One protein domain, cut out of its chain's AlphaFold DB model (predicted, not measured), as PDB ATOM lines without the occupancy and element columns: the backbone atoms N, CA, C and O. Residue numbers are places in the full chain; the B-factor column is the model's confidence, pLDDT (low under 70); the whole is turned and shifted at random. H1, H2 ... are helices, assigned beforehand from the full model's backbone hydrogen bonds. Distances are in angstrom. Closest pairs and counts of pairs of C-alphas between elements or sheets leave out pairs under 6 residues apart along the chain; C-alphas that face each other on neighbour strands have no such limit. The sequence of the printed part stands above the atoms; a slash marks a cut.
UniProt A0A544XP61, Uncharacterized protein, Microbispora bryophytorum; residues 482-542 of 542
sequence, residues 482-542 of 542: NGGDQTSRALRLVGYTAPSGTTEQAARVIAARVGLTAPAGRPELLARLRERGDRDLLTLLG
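Overview. This is residues 482 to 542 of the 542 residues of an uncharacterized protein of Microbispora bryophytorum (UniProt A0A544XP61). What is the shape? Four short helices form a small bundle, a ring in the order H1, H2, H3, H4, with H4 running back against the others. What makes it up? The 61 printed residues include four named helices and no named strand: all helix. It is compact, radius of gyration of the C-alphas 10.5 A, spanning 29 by 22 by 17 A.

Arrangement. What touches first? H1, residues 486 to 493, touches H2, residues 503 to 513; the closest C-alphas, of Thr 487 and Thr 503, are 6.2 A apart. What follows? H3, residues 522 to 532, and H4, residues 535 to 541, form a hairpin at a shallow tilt of 9 degrees, closest C-alphas Leu 529 and Leu 538, 6.6 A. In these four helices every O i to N i+4 pair is within hydrogen-bond range.

Along the chain. Where does H1 begin? C-alpha 486 is at (273.520, 104.302, 182.078). Where does H4 end? C-alpha 541 is at (274.000, 110.675, 185.307). How long is H3? It measures 15.2 A, H2 15.1 A.

Size, cuts and confidence. Any cut? The printed part has no cut. Where is pLDDT under 70? At residues 499 to 501, 517 to 519 and 542.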
ATOM      1  N   ASN A 482     280.429  94.683 178.584       72.81
ATOM      2  CA  ASN A 482     279.804  95.098 177.338       72.81
ATOM      3  C   ASN A 482     278.287  95.189 177.558       72.81
ATOM      4  O   ASN A 482     277.613  94.170 177.673       72.81
ATOM      5  N   GLY A 483     277.751  96.410 177.641       72.62
ATOM      6  CA  GLY A 483     276.314  96.663 177.816       72.62
ATOM      7  C   GLY A 483     275.913  97.167 179.209       72.62
ATOM      8  O   GLY A 483     276.759  97.535 180.023       72.62
ATOM      9  N   GLY A 484     274.602  97.229 179.455       78.06
ATOM     10  CA  GLY A 484     274.000  97.812 180.660       78.06
ATOM     11  C   GLY A 484     273.450  99.225 180.439       78.06
ATOM     12  O   GLY A 484     273.930  99.975 179.584       78.06
ATOM     13  N   ASP A 485     272.424  99.584 181.210       86.94
ATOM     14  CA  ASP A 485     271.871 100.937 181.210       86.94
ATOM     15  C   ASP A 485     272.876 101.950 181.796       86.94
ATOM     16  O   ASP A 485     273.899 101.592 182.392       86.94
ATOM     17  N   GLN A 486     272.614 103.246 181.608       89.12
ATOM     18  CA  GLN A 486     273.520 104.302 182.078       89.12
ATOM     19  C   GLN A 486     273.754 104.233 183.597       89.12
ATOM     20  O   GLN A 486     274.879 104.445 184.053       89.12
ATOM     21  N   THR A 487     272.727 103.851 184.361       87.81
ATOM     22  CA  THR A 487     272.780 103.677 185.818       87.81
ATOM     23  C   THR A 487     273.761 102.580 186.228       87.81
ATOM     24  O   THR A 487     274.652 102.818 187.045       87.81
ATOM     25  N   SER A 488     273.652 101.389 185.632       87.81
ATOM     26  CA  SER A 488     274.551 100.260 185.906       87.81
ATOM     27  C   SER A 488     275.988 100.591 185.533       87.81
ATOM     28  O   SER A 488     276.924 100.260 186.262       87.81
ATOM     29  N   ARG A 489     276.174 101.298 184.410       89.69
ATOM     30  CA  ARG A 489     277.494 101.768 183.986       89.69
ATOM     31  C   ARG A 489     278.080 102.745 185.009       89.69
ATOM     32  O   ARG A 489     279.242 102.593 185.371       89.69
ATOM     33  N   ALA A 490     277.287 103.682 185.531       91.81
ATOM     34  CA  ALA A 490     277.736 104.636 186.546       91.81
ATOM     35  C   ALA A 490     278.097 103.952 187.878       91.81
ATOM     36  O   ALA A 490     279.120 104.274 188.479       91.81
ATOM     37  N   LEU A 491     277.312 102.961 188.312       91.19
ATOM     38  CA  LEU A 491     277.604 102.168 189.511       91.19
ATOM     39  C   LEU A 491     278.903 101.362 189.379       91.19
ATOM     40  O   LEU A 491     279.732 101.361 190.293       91.19
ATOM     41  N   ARG A 492     279.143 100.755 188.210       91.06
ATOM     42  CA  ARG A 492     280.415 100.075 187.924       91.06
ATOM     43  C   ARG A 492     281.610 101.014 188.033       91.06
ATOM     44  O   ARG A 492     282.633 100.627 188.597       91.06
ATOM     45  N   LEU A 493     281.481 102.245 187.537       93.06
ATOM     46  CA  LEU A 493     282.545 103.249 187.598       93.06
ATOM     47  C   LEU A 493     282.924 103.660 189.028       93.06
ATOM     48  O   LEU A 493     284.006 104.216 189.196       93.06
ATOM     49  N   VAL A 494     282.098 103.373 190.040       93.06
ATOM     50  CA  VAL A 494     282.426 103.585 191.464       93.06
ATOM     51  C   VAL A 494     282.740 102.286 192.220       93.06
ATOM     52  O   VAL A 494     282.845 102.289 193.446       93.06
ATOM     53  N   GLY A 495     282.889 101.167 191.503       88.38
ATOM     54  CA  GLY A 495     283.242  99.864 192.075       88.38
ATOM     55  C   GLY A 495     282.070  99.119 192.715       88.38
ATOM     56  O   GLY A 495     282.291  98.210 193.518       88.38
ATOM     57  N   TYR A 496     280.832  99.495 192.381       86.56
ATOM     58  CA  TYR A 496     279.617  98.842 192.859       86.56
ATOM     59  C   TYR A 496     279.010  97.962 191.760       86.56
ATOM     60  O   TYR A 496     278.681  98.443 190.677       86.56
ATOM     61  N   THR A 497     278.874  96.662 192.032       81.31
ATOM     62  CA  THR A 497     278.462  95.649 191.042       81.31
ATOM     63  C   THR A 497     277.172  94.921 191.397       81.31
ATOM     64  O   THR A 497     276.782  94.009 190.671       81.31
ATOM     65  N   ALA A 498     276.519  95.279 192.507       76.25
ATOM     66  CA  ALA A 498     275.236  94.675 192.849       76.25
ATOM     67  C   ALA A 498     274.169  95.060 191.802       76.25
ATOM     68  O   ALA A 498     274.318  96.104 191.152       76.25
ATOM     69  N   PRO A 499     273.108  94.247 191.635       67.06
ATOM     70  CA  PRO A 499     272.055  94.500 190.658       67.06
ATOM     71  C   PRO A 499     271.528  95.930 190.764       67.06
ATOM     72  O   PRO A 499     271.297  96.448 191.859       67.06
ATOM     73  N   SER A 500     271.369  96.578 189.613       57.38
ATOM     74  CA  SER A 500     270.916  97.961 189.515       57.38
ATOM     75  C   SER A 500     269.520  98.117 190.123       57.38
ATOM     76  O   SER A 500     268.552  97.541 189.631       57.38
ATOM     77  N   GLY A 501     269.438  98.901 191.201       66.75
ATOM     78  CA  GLY A 501     268.184  99.412 191.754       66.75
ATOM     79  C   GLY A 501     267.668 100.617 190.964       66.75
ATOM     80  O   GLY A 501     268.076 100.865 189.829       66.75
ATOM     81  N   THR A 502     266.784 101.411 191.563       81.00
ATOM     82  CA  THR A 502     266.286 102.642 190.927       81.00
ATOM     83  C   THR A 502     267.419 103.651 190.691       81.00
ATOM     84  O   THR A 502     268.425 103.659 191.406       81.00
ATOM     85  N   THR A 503     267.259 104.564 189.724       82.81
ATOM     86  CA  THR A 503     268.227 105.652 189.470       82.81
ATOM     87  C   THR A 503     268.518 106.477 190.728       82.81
ATOM     88  O   THR A 503     269.641 106.927 190.937       82.81
ATOM     89  N   GLU A 504     267.524 106.644 191.598       83.19
ATOM     90  CA  GLU A 504     267.666 107.345 192.874       83.19
ATOM     91  C   GLU A 504     268.518 106.559 193.880       83.19
ATOM     92  O   GLU A 504     269.400 107.123 194.529       83.19
ATOM     93  N   GLN A 505     268.324 105.240 193.971       83.00
ATOM     94  CA  GLN A 505     269.169 104.377 194.793       83.00
ATOM     95  C   GLN A 505     270.616 104.380 194.289       83.00
ATOM     96  O   GLN A 505     271.545 104.470 195.091       83.00
ATOM     97  N   ALA A 506     270.814 104.358 192.971       84.81
ATOM     98  CA  ALA A 506     272.141 104.469 192.383       84.81
ATOM     99  C   ALA A 506     272.799 105.822 192.686       84.81
ATOM    100  O   ALA A 506     273.969 105.857 193.061       84.81
ATOM    101  N   ALA A 507     272.048 106.924 192.596       88.38
ATOM    102  CA  ALA A 507     272.538 108.247 192.968       88.38
ATOM    103  C   ALA A 507     272.964 108.301 194.444       88.38
ATOM    104  O   ALA A 507     274.047 108.803 194.731       88.38
ATOM    105  N   ARG A 508     272.187 107.711 195.365       87.19
ATOM    106  CA  ARG A 508     272.561 107.614 196.789       87.19
ATOM    107  C   ARG A 508     273.855 106.833 197.002       87.19
ATOM    108  O   ARG A 508     274.728 107.284 197.740       87.19
ATOM    109  N   VAL A 509     274.007 105.690 196.327       88.69
ATOM    110  CA  VAL A 509     275.246 104.901 196.395       88.69
ATOM    111  C   VAL A 509     276.420 105.741 195.901       88.69
ATOM    112  O   VAL A 509     277.403 105.884 196.620       88.69
ATOM    113  N   ILE A 510     276.317 106.344 194.715       91.62
ATOM    114  CA  ILE A 510     277.396 107.151 194.130       91.62
ATOM    115  C   ILE A 510     277.717 108.362 195.018       91.62
ATOM    116  O   ILE A 510     278.894 108.647 195.224       91.62
ATOM    117  N   ALA A 511     276.713 109.021 195.604       91.44
ATOM    118  CA  ALA A 511     276.891 110.131 196.540       91.44
ATOM    119  C   ALA A 511     277.734 109.728 197.759       91.44
ATOM    120  O   ALA A 511     278.730 110.388 198.063       91.44
ATOM    121  N   ALA A 512     277.417 108.591 198.387       90.00
ATOM    122  CA  ALA A 512     278.217 108.049 199.482       90.00
ATOM    123  C   ALA A 512     279.656 107.722 199.035       90.00
ATOM    124  O   ALA A 512     280.619 108.031 199.740       90.00
ATOM    125  N   ARG A 513     279.828 107.166 197.824       92.88
ATOM    126  CA  ARG A 513     281.154 106.864 197.249       92.88
ATOM    127  C   ARG A 513     281.991 108.110 196.960       92.88
ATOM    128  O   ARG A 513     283.212 108.001 196.952       92.88
ATOM    129  N   VAL A 514     281.388 109.280 196.750       92.94
ATOM    130  CA  VAL A 514     282.113 110.553 196.558       92.94
ATOM    131  C   VAL A 514     282.175 111.415 197.825       92.94
ATOM    132  O   VAL A 514     282.482 112.607 197.747       92.94
ATOM    133  N   GLY A 515     281.907 110.819 198.993       87.75
ATOM    134  CA  GLY A 515     282.072 111.472 200.294       87.75
ATOM    135  C   GLY A 515     281.006 112.524 200.599       87.75
ATOM    136  O   GLY A 515     281.306 113.524 201.245       87.75
ATOM    137  N   LEU A 516     279.782 112.360 200.090       87.75
ATOM    138  CA  LEU A 516     278.632 113.126 200.571       87.75
ATOM    139  C   LEU A 516     278.037 112.422 201.799       87.75
ATOM    140  O   LEU A 516     277.773 111.220 201.758       87.75
ATOM    141  N   THR A 517     277.853 113.170 202.885       68.38
ATOM    142  CA  THR A 517     277.198 112.737 204.127       68.38
ATOM    143  C   THR A 517     275.773 113.316 204.180       68.38
ATOM    144  O   THR A 517     275.541 114.401 203.652       68.38
ATOM    145  N   ALA A 518     274.819 112.594 204.792       58.66
ATOM    146  CA  ALA A 518     273.360 112.856 204.772       58.66
ATOM    147  C   ALA A 518     272.665 112.475 203.432       58.66
ATOM    148  O   ALA A 518     273.364 112.129 202.474       58.66
ATOM    149  N   PRO A 519     271.312 112.432 203.329       60.75
ATOM    150  CA  PRO A 519     270.644 112.027 202.092       60.75
ATOM    151  C   PRO A 519     270.841 113.099 201.012       60.75
ATOM    152  O   PRO A 519     270.023 113.994 200.833       60.75
ATOM    153  N   ALA A 520     271.963 113.010 200.299       71.25
ATOM    154  CA  ALA A 520     272.281 113.878 199.182       71.25
ATOM    155  C   ALA A 520     271.431 113.491 197.969       71.25
ATOM    156  O   ALA A 520     271.413 112.333 197.534       71.25
ATOM    157  N   GLY A 521     270.720 114.475 197.428       80.25
ATOM    158  CA  GLY A 521     269.940 114.324 196.217       80.25
ATOM    159  C   GLY A 521     270.815 114.292 194.964       80.25
ATOM    160  O   GLY A 521     272.037 114.478 194.970       80.25
ATOM    161  N   ARG A 522     270.160 114.054 193.825       86.50
ATOM    162  CA  ARG A 522     270.804 114.090 192.506       86.50
ATOM    163  C   ARG A 522     271.471 115.448 192.197       86.50
ATOM    164  O   ARG A 522     272.563 115.417 191.631       86.50
ATOM    165  N   PRO A 523     270.891 116.620 192.532       88.75
ATOM    166  CA  PRO A 523     271.536 117.912 192.281       88.75
ATOM    167  C   PRO A 523     272.874 118.073 193.011       88.75
ATOM    168  O   PRO A 523     273.858 118.482 192.389       88.75
ATOM    169  N   GLU A 524     272.933 117.696 194.290       89.56
ATOM    170  CA  GLU A 524     274.140 117.756 195.119       89.56
ATOM    171  C   GLU A 524     275.213 116.806 194.586       89.56
ATOM    172  O   GLU A 524     276.377 117.189 194.453       89.56
ATOM    173  N   LEU A 525     274.814 115.592 194.188       92.50
ATOM    174  CA  LEU A 525     275.707 114.644 193.529       92.50
ATOM    175  C   LEU A 525     276.306 115.237 192.245       92.50
ATOM    176  O   LEU A 525     277.521 115.201 192.059       92.50
ATOM    177  N   LEU A 526     275.484 115.804 191.358       92.62
ATOM    178  CA  LEU A 526     275.974 116.396 190.110       92.62
ATOM    179  C   LEU A 526     276.897 117.597 190.370       92.62
ATOM    180  O   LEU A 526     277.890 117.761 189.662       92.62
ATOM    181  N   ALA A 527     276.611 118.424 191.381       90.00
ATOM    182  CA  ALA A 527     277.498 119.512 191.794       90.00
ATOM    183  C   ALA A 527     278.856 118.977 192.277       90.00
ATOM    184  O   ALA A 527     279.897 119.404 191.771       90.00
ATOM    185  N   ARG A 528     278.847 117.966 193.155       91.69
ATOM    186  CA  ARG A 528     280.059 117.312 193.665       91.69
ATOM    187  C   ARG A 528     280.881 116.663 192.550       91.69
ATOM    188  O   ARG A 528     282.102 116.797 192.525       91.69
ATOM    189  N   LEU A 529     280.242 115.995 191.590       92.19
ATOM    190  CA  LEU A 529     280.940 115.393 190.448       92.19
ATOM    191  C   LEU A 529     281.582 116.452 189.531       92.19
ATOM    192  O   LEU A 529     282.683 116.225 189.022       92.19
ATOM    193  N   ARG A 530     280.947 117.623 189.352       90.81
ATOM    194  CA  ARG A 530     281.537 118.758 188.609       90.81
ATOM    195  C   ARG A 530     282.766 119.321 189.312       90.81
ATOM    196  O   ARG A 530     283.788 119.510 188.661       90.81
ATOM    197  N   GLU A 531     282.683 119.528 190.621       87.56
ATOM    198  CA  GLU A 531     283.793 120.005 191.456       87.56
ATOM    199  C   GLU A 531     284.988 119.032 191.450       87.56
ATOM    200  O   GLU A 531     286.160 119.421 191.358       87.56
ATOM    201  N   ARG A 532     284.694 117.731 191.490       89.50
ATOM    202  CA  ARG A 532     285.702 116.670 191.407       89.50
ATOM    203  C   ARG A 532     286.320 116.555 190.017       89.50
ATOM    204  O   ARG A 532     287.511 116.266 189.908       89.50
ATOM    205  N   GLY A 533     285.541 116.834 188.972       85.69
ATOM    206  CA  GLY A 533     285.936 116.685 187.570       85.69
ATOM    207  C   GLY A 533     285.663 115.290 186.995       85.69
ATOM    208  O   GLY A 533     286.289 114.909 186.003       85.69
ATOM    209  N   ASP A 534     284.740 114.532 187.595       92.69
ATOM    210  CA  ASP A 534     284.329 113.183 187.175       92.69
ATOM    211  C   ASP A 534     283.357 113.253 185.975       92.69
ATOM    212  O   ASP A 534     282.144 113.055 186.087       92.69
ATOM    213  N   ARG A 535     283.889 113.610 184.797       89.88
ATOM    214  CA  ARG A 535     283.106 113.851 183.564       89.88
ATOM    215  C   ARG A 535     282.405 112.608 183.015       89.88
ATOM    216  O   ARG A 535     281.352 112.719 182.394       89.88
ATOM    217  N   ASP A 536     282.993 111.445 183.221       92.31
ATOM    218  CA  ASP A 536     282.449 110.144 182.839       92.31
ATOM    219  C   ASP A 536     281.173 109.812 183.623       92.31
ATOM    220  O   ASP A 536     280.156 109.472 183.020       92.31
ATOM    221  N   LEU A 537     281.185 110.011 184.944       93.06
ATOM    222  CA  LEU A 537     279.996 109.882 185.786       93.06
ATOM    223  C   LEU A 537     278.953 110.949 185.447       93.06
ATOM    224  O   LEU A 537     277.774 110.626 185.331       93.06
ATOM    225  N   LEU A 538     279.373 112.196 185.205       91.25
ATOM    226  CA  LEU A 538     278.464 113.255 184.749       91.25
ATOM    227  C   LEU A 538     277.785 112.922 183.419       91.25
ATOM    228  O   LEU A 538     276.626 113.262 183.241       91.25
ATOM    229  N   THR A 539     278.472 112.249 182.496       92.69
ATOM    230  CA  THR A 539     277.889 111.865 181.198       92.69
ATOM    231  C   THR A 539     276.831 110.769 181.345       92.69
ATOM    232  O   THR A 539     275.907 110.694 180.542       92.69
ATOM    233  N   LEU A 540     276.960 109.906 182.356       89.75
ATOM    234  CA  LEU A 540     276.025 108.805 182.601       89.75
ATOM    235  C   LEU A 540     274.842 109.204 183.495       89.75
ATOM    236  O   LEU A 540     273.804 108.554 183.449       89.75
ATOM    237  N   LEU A 541     275.004 110.233 184.330       84.94
ATOM    238  CA  LEU A 541     274.000 110.675 185.307       84.94
ATOM    239  C   LEU A 541     273.358 112.030 184.968       84.94
ATOM    240  O   LEU A 541     272.429 112.447 185.669       84.94
ATOM    241  N   GLY A 542     273.901 112.744 183.982       67.19
ATOM    242  CA  GLY A 542     273.540 114.110 183.599       67.19
ATOM    243  C   GLY A 542     272.333 114.217 182.690       67.19
ATOM    244  O   GLY A 542     272.060 113.254 181.942       67.19
TER     245      GLY A 542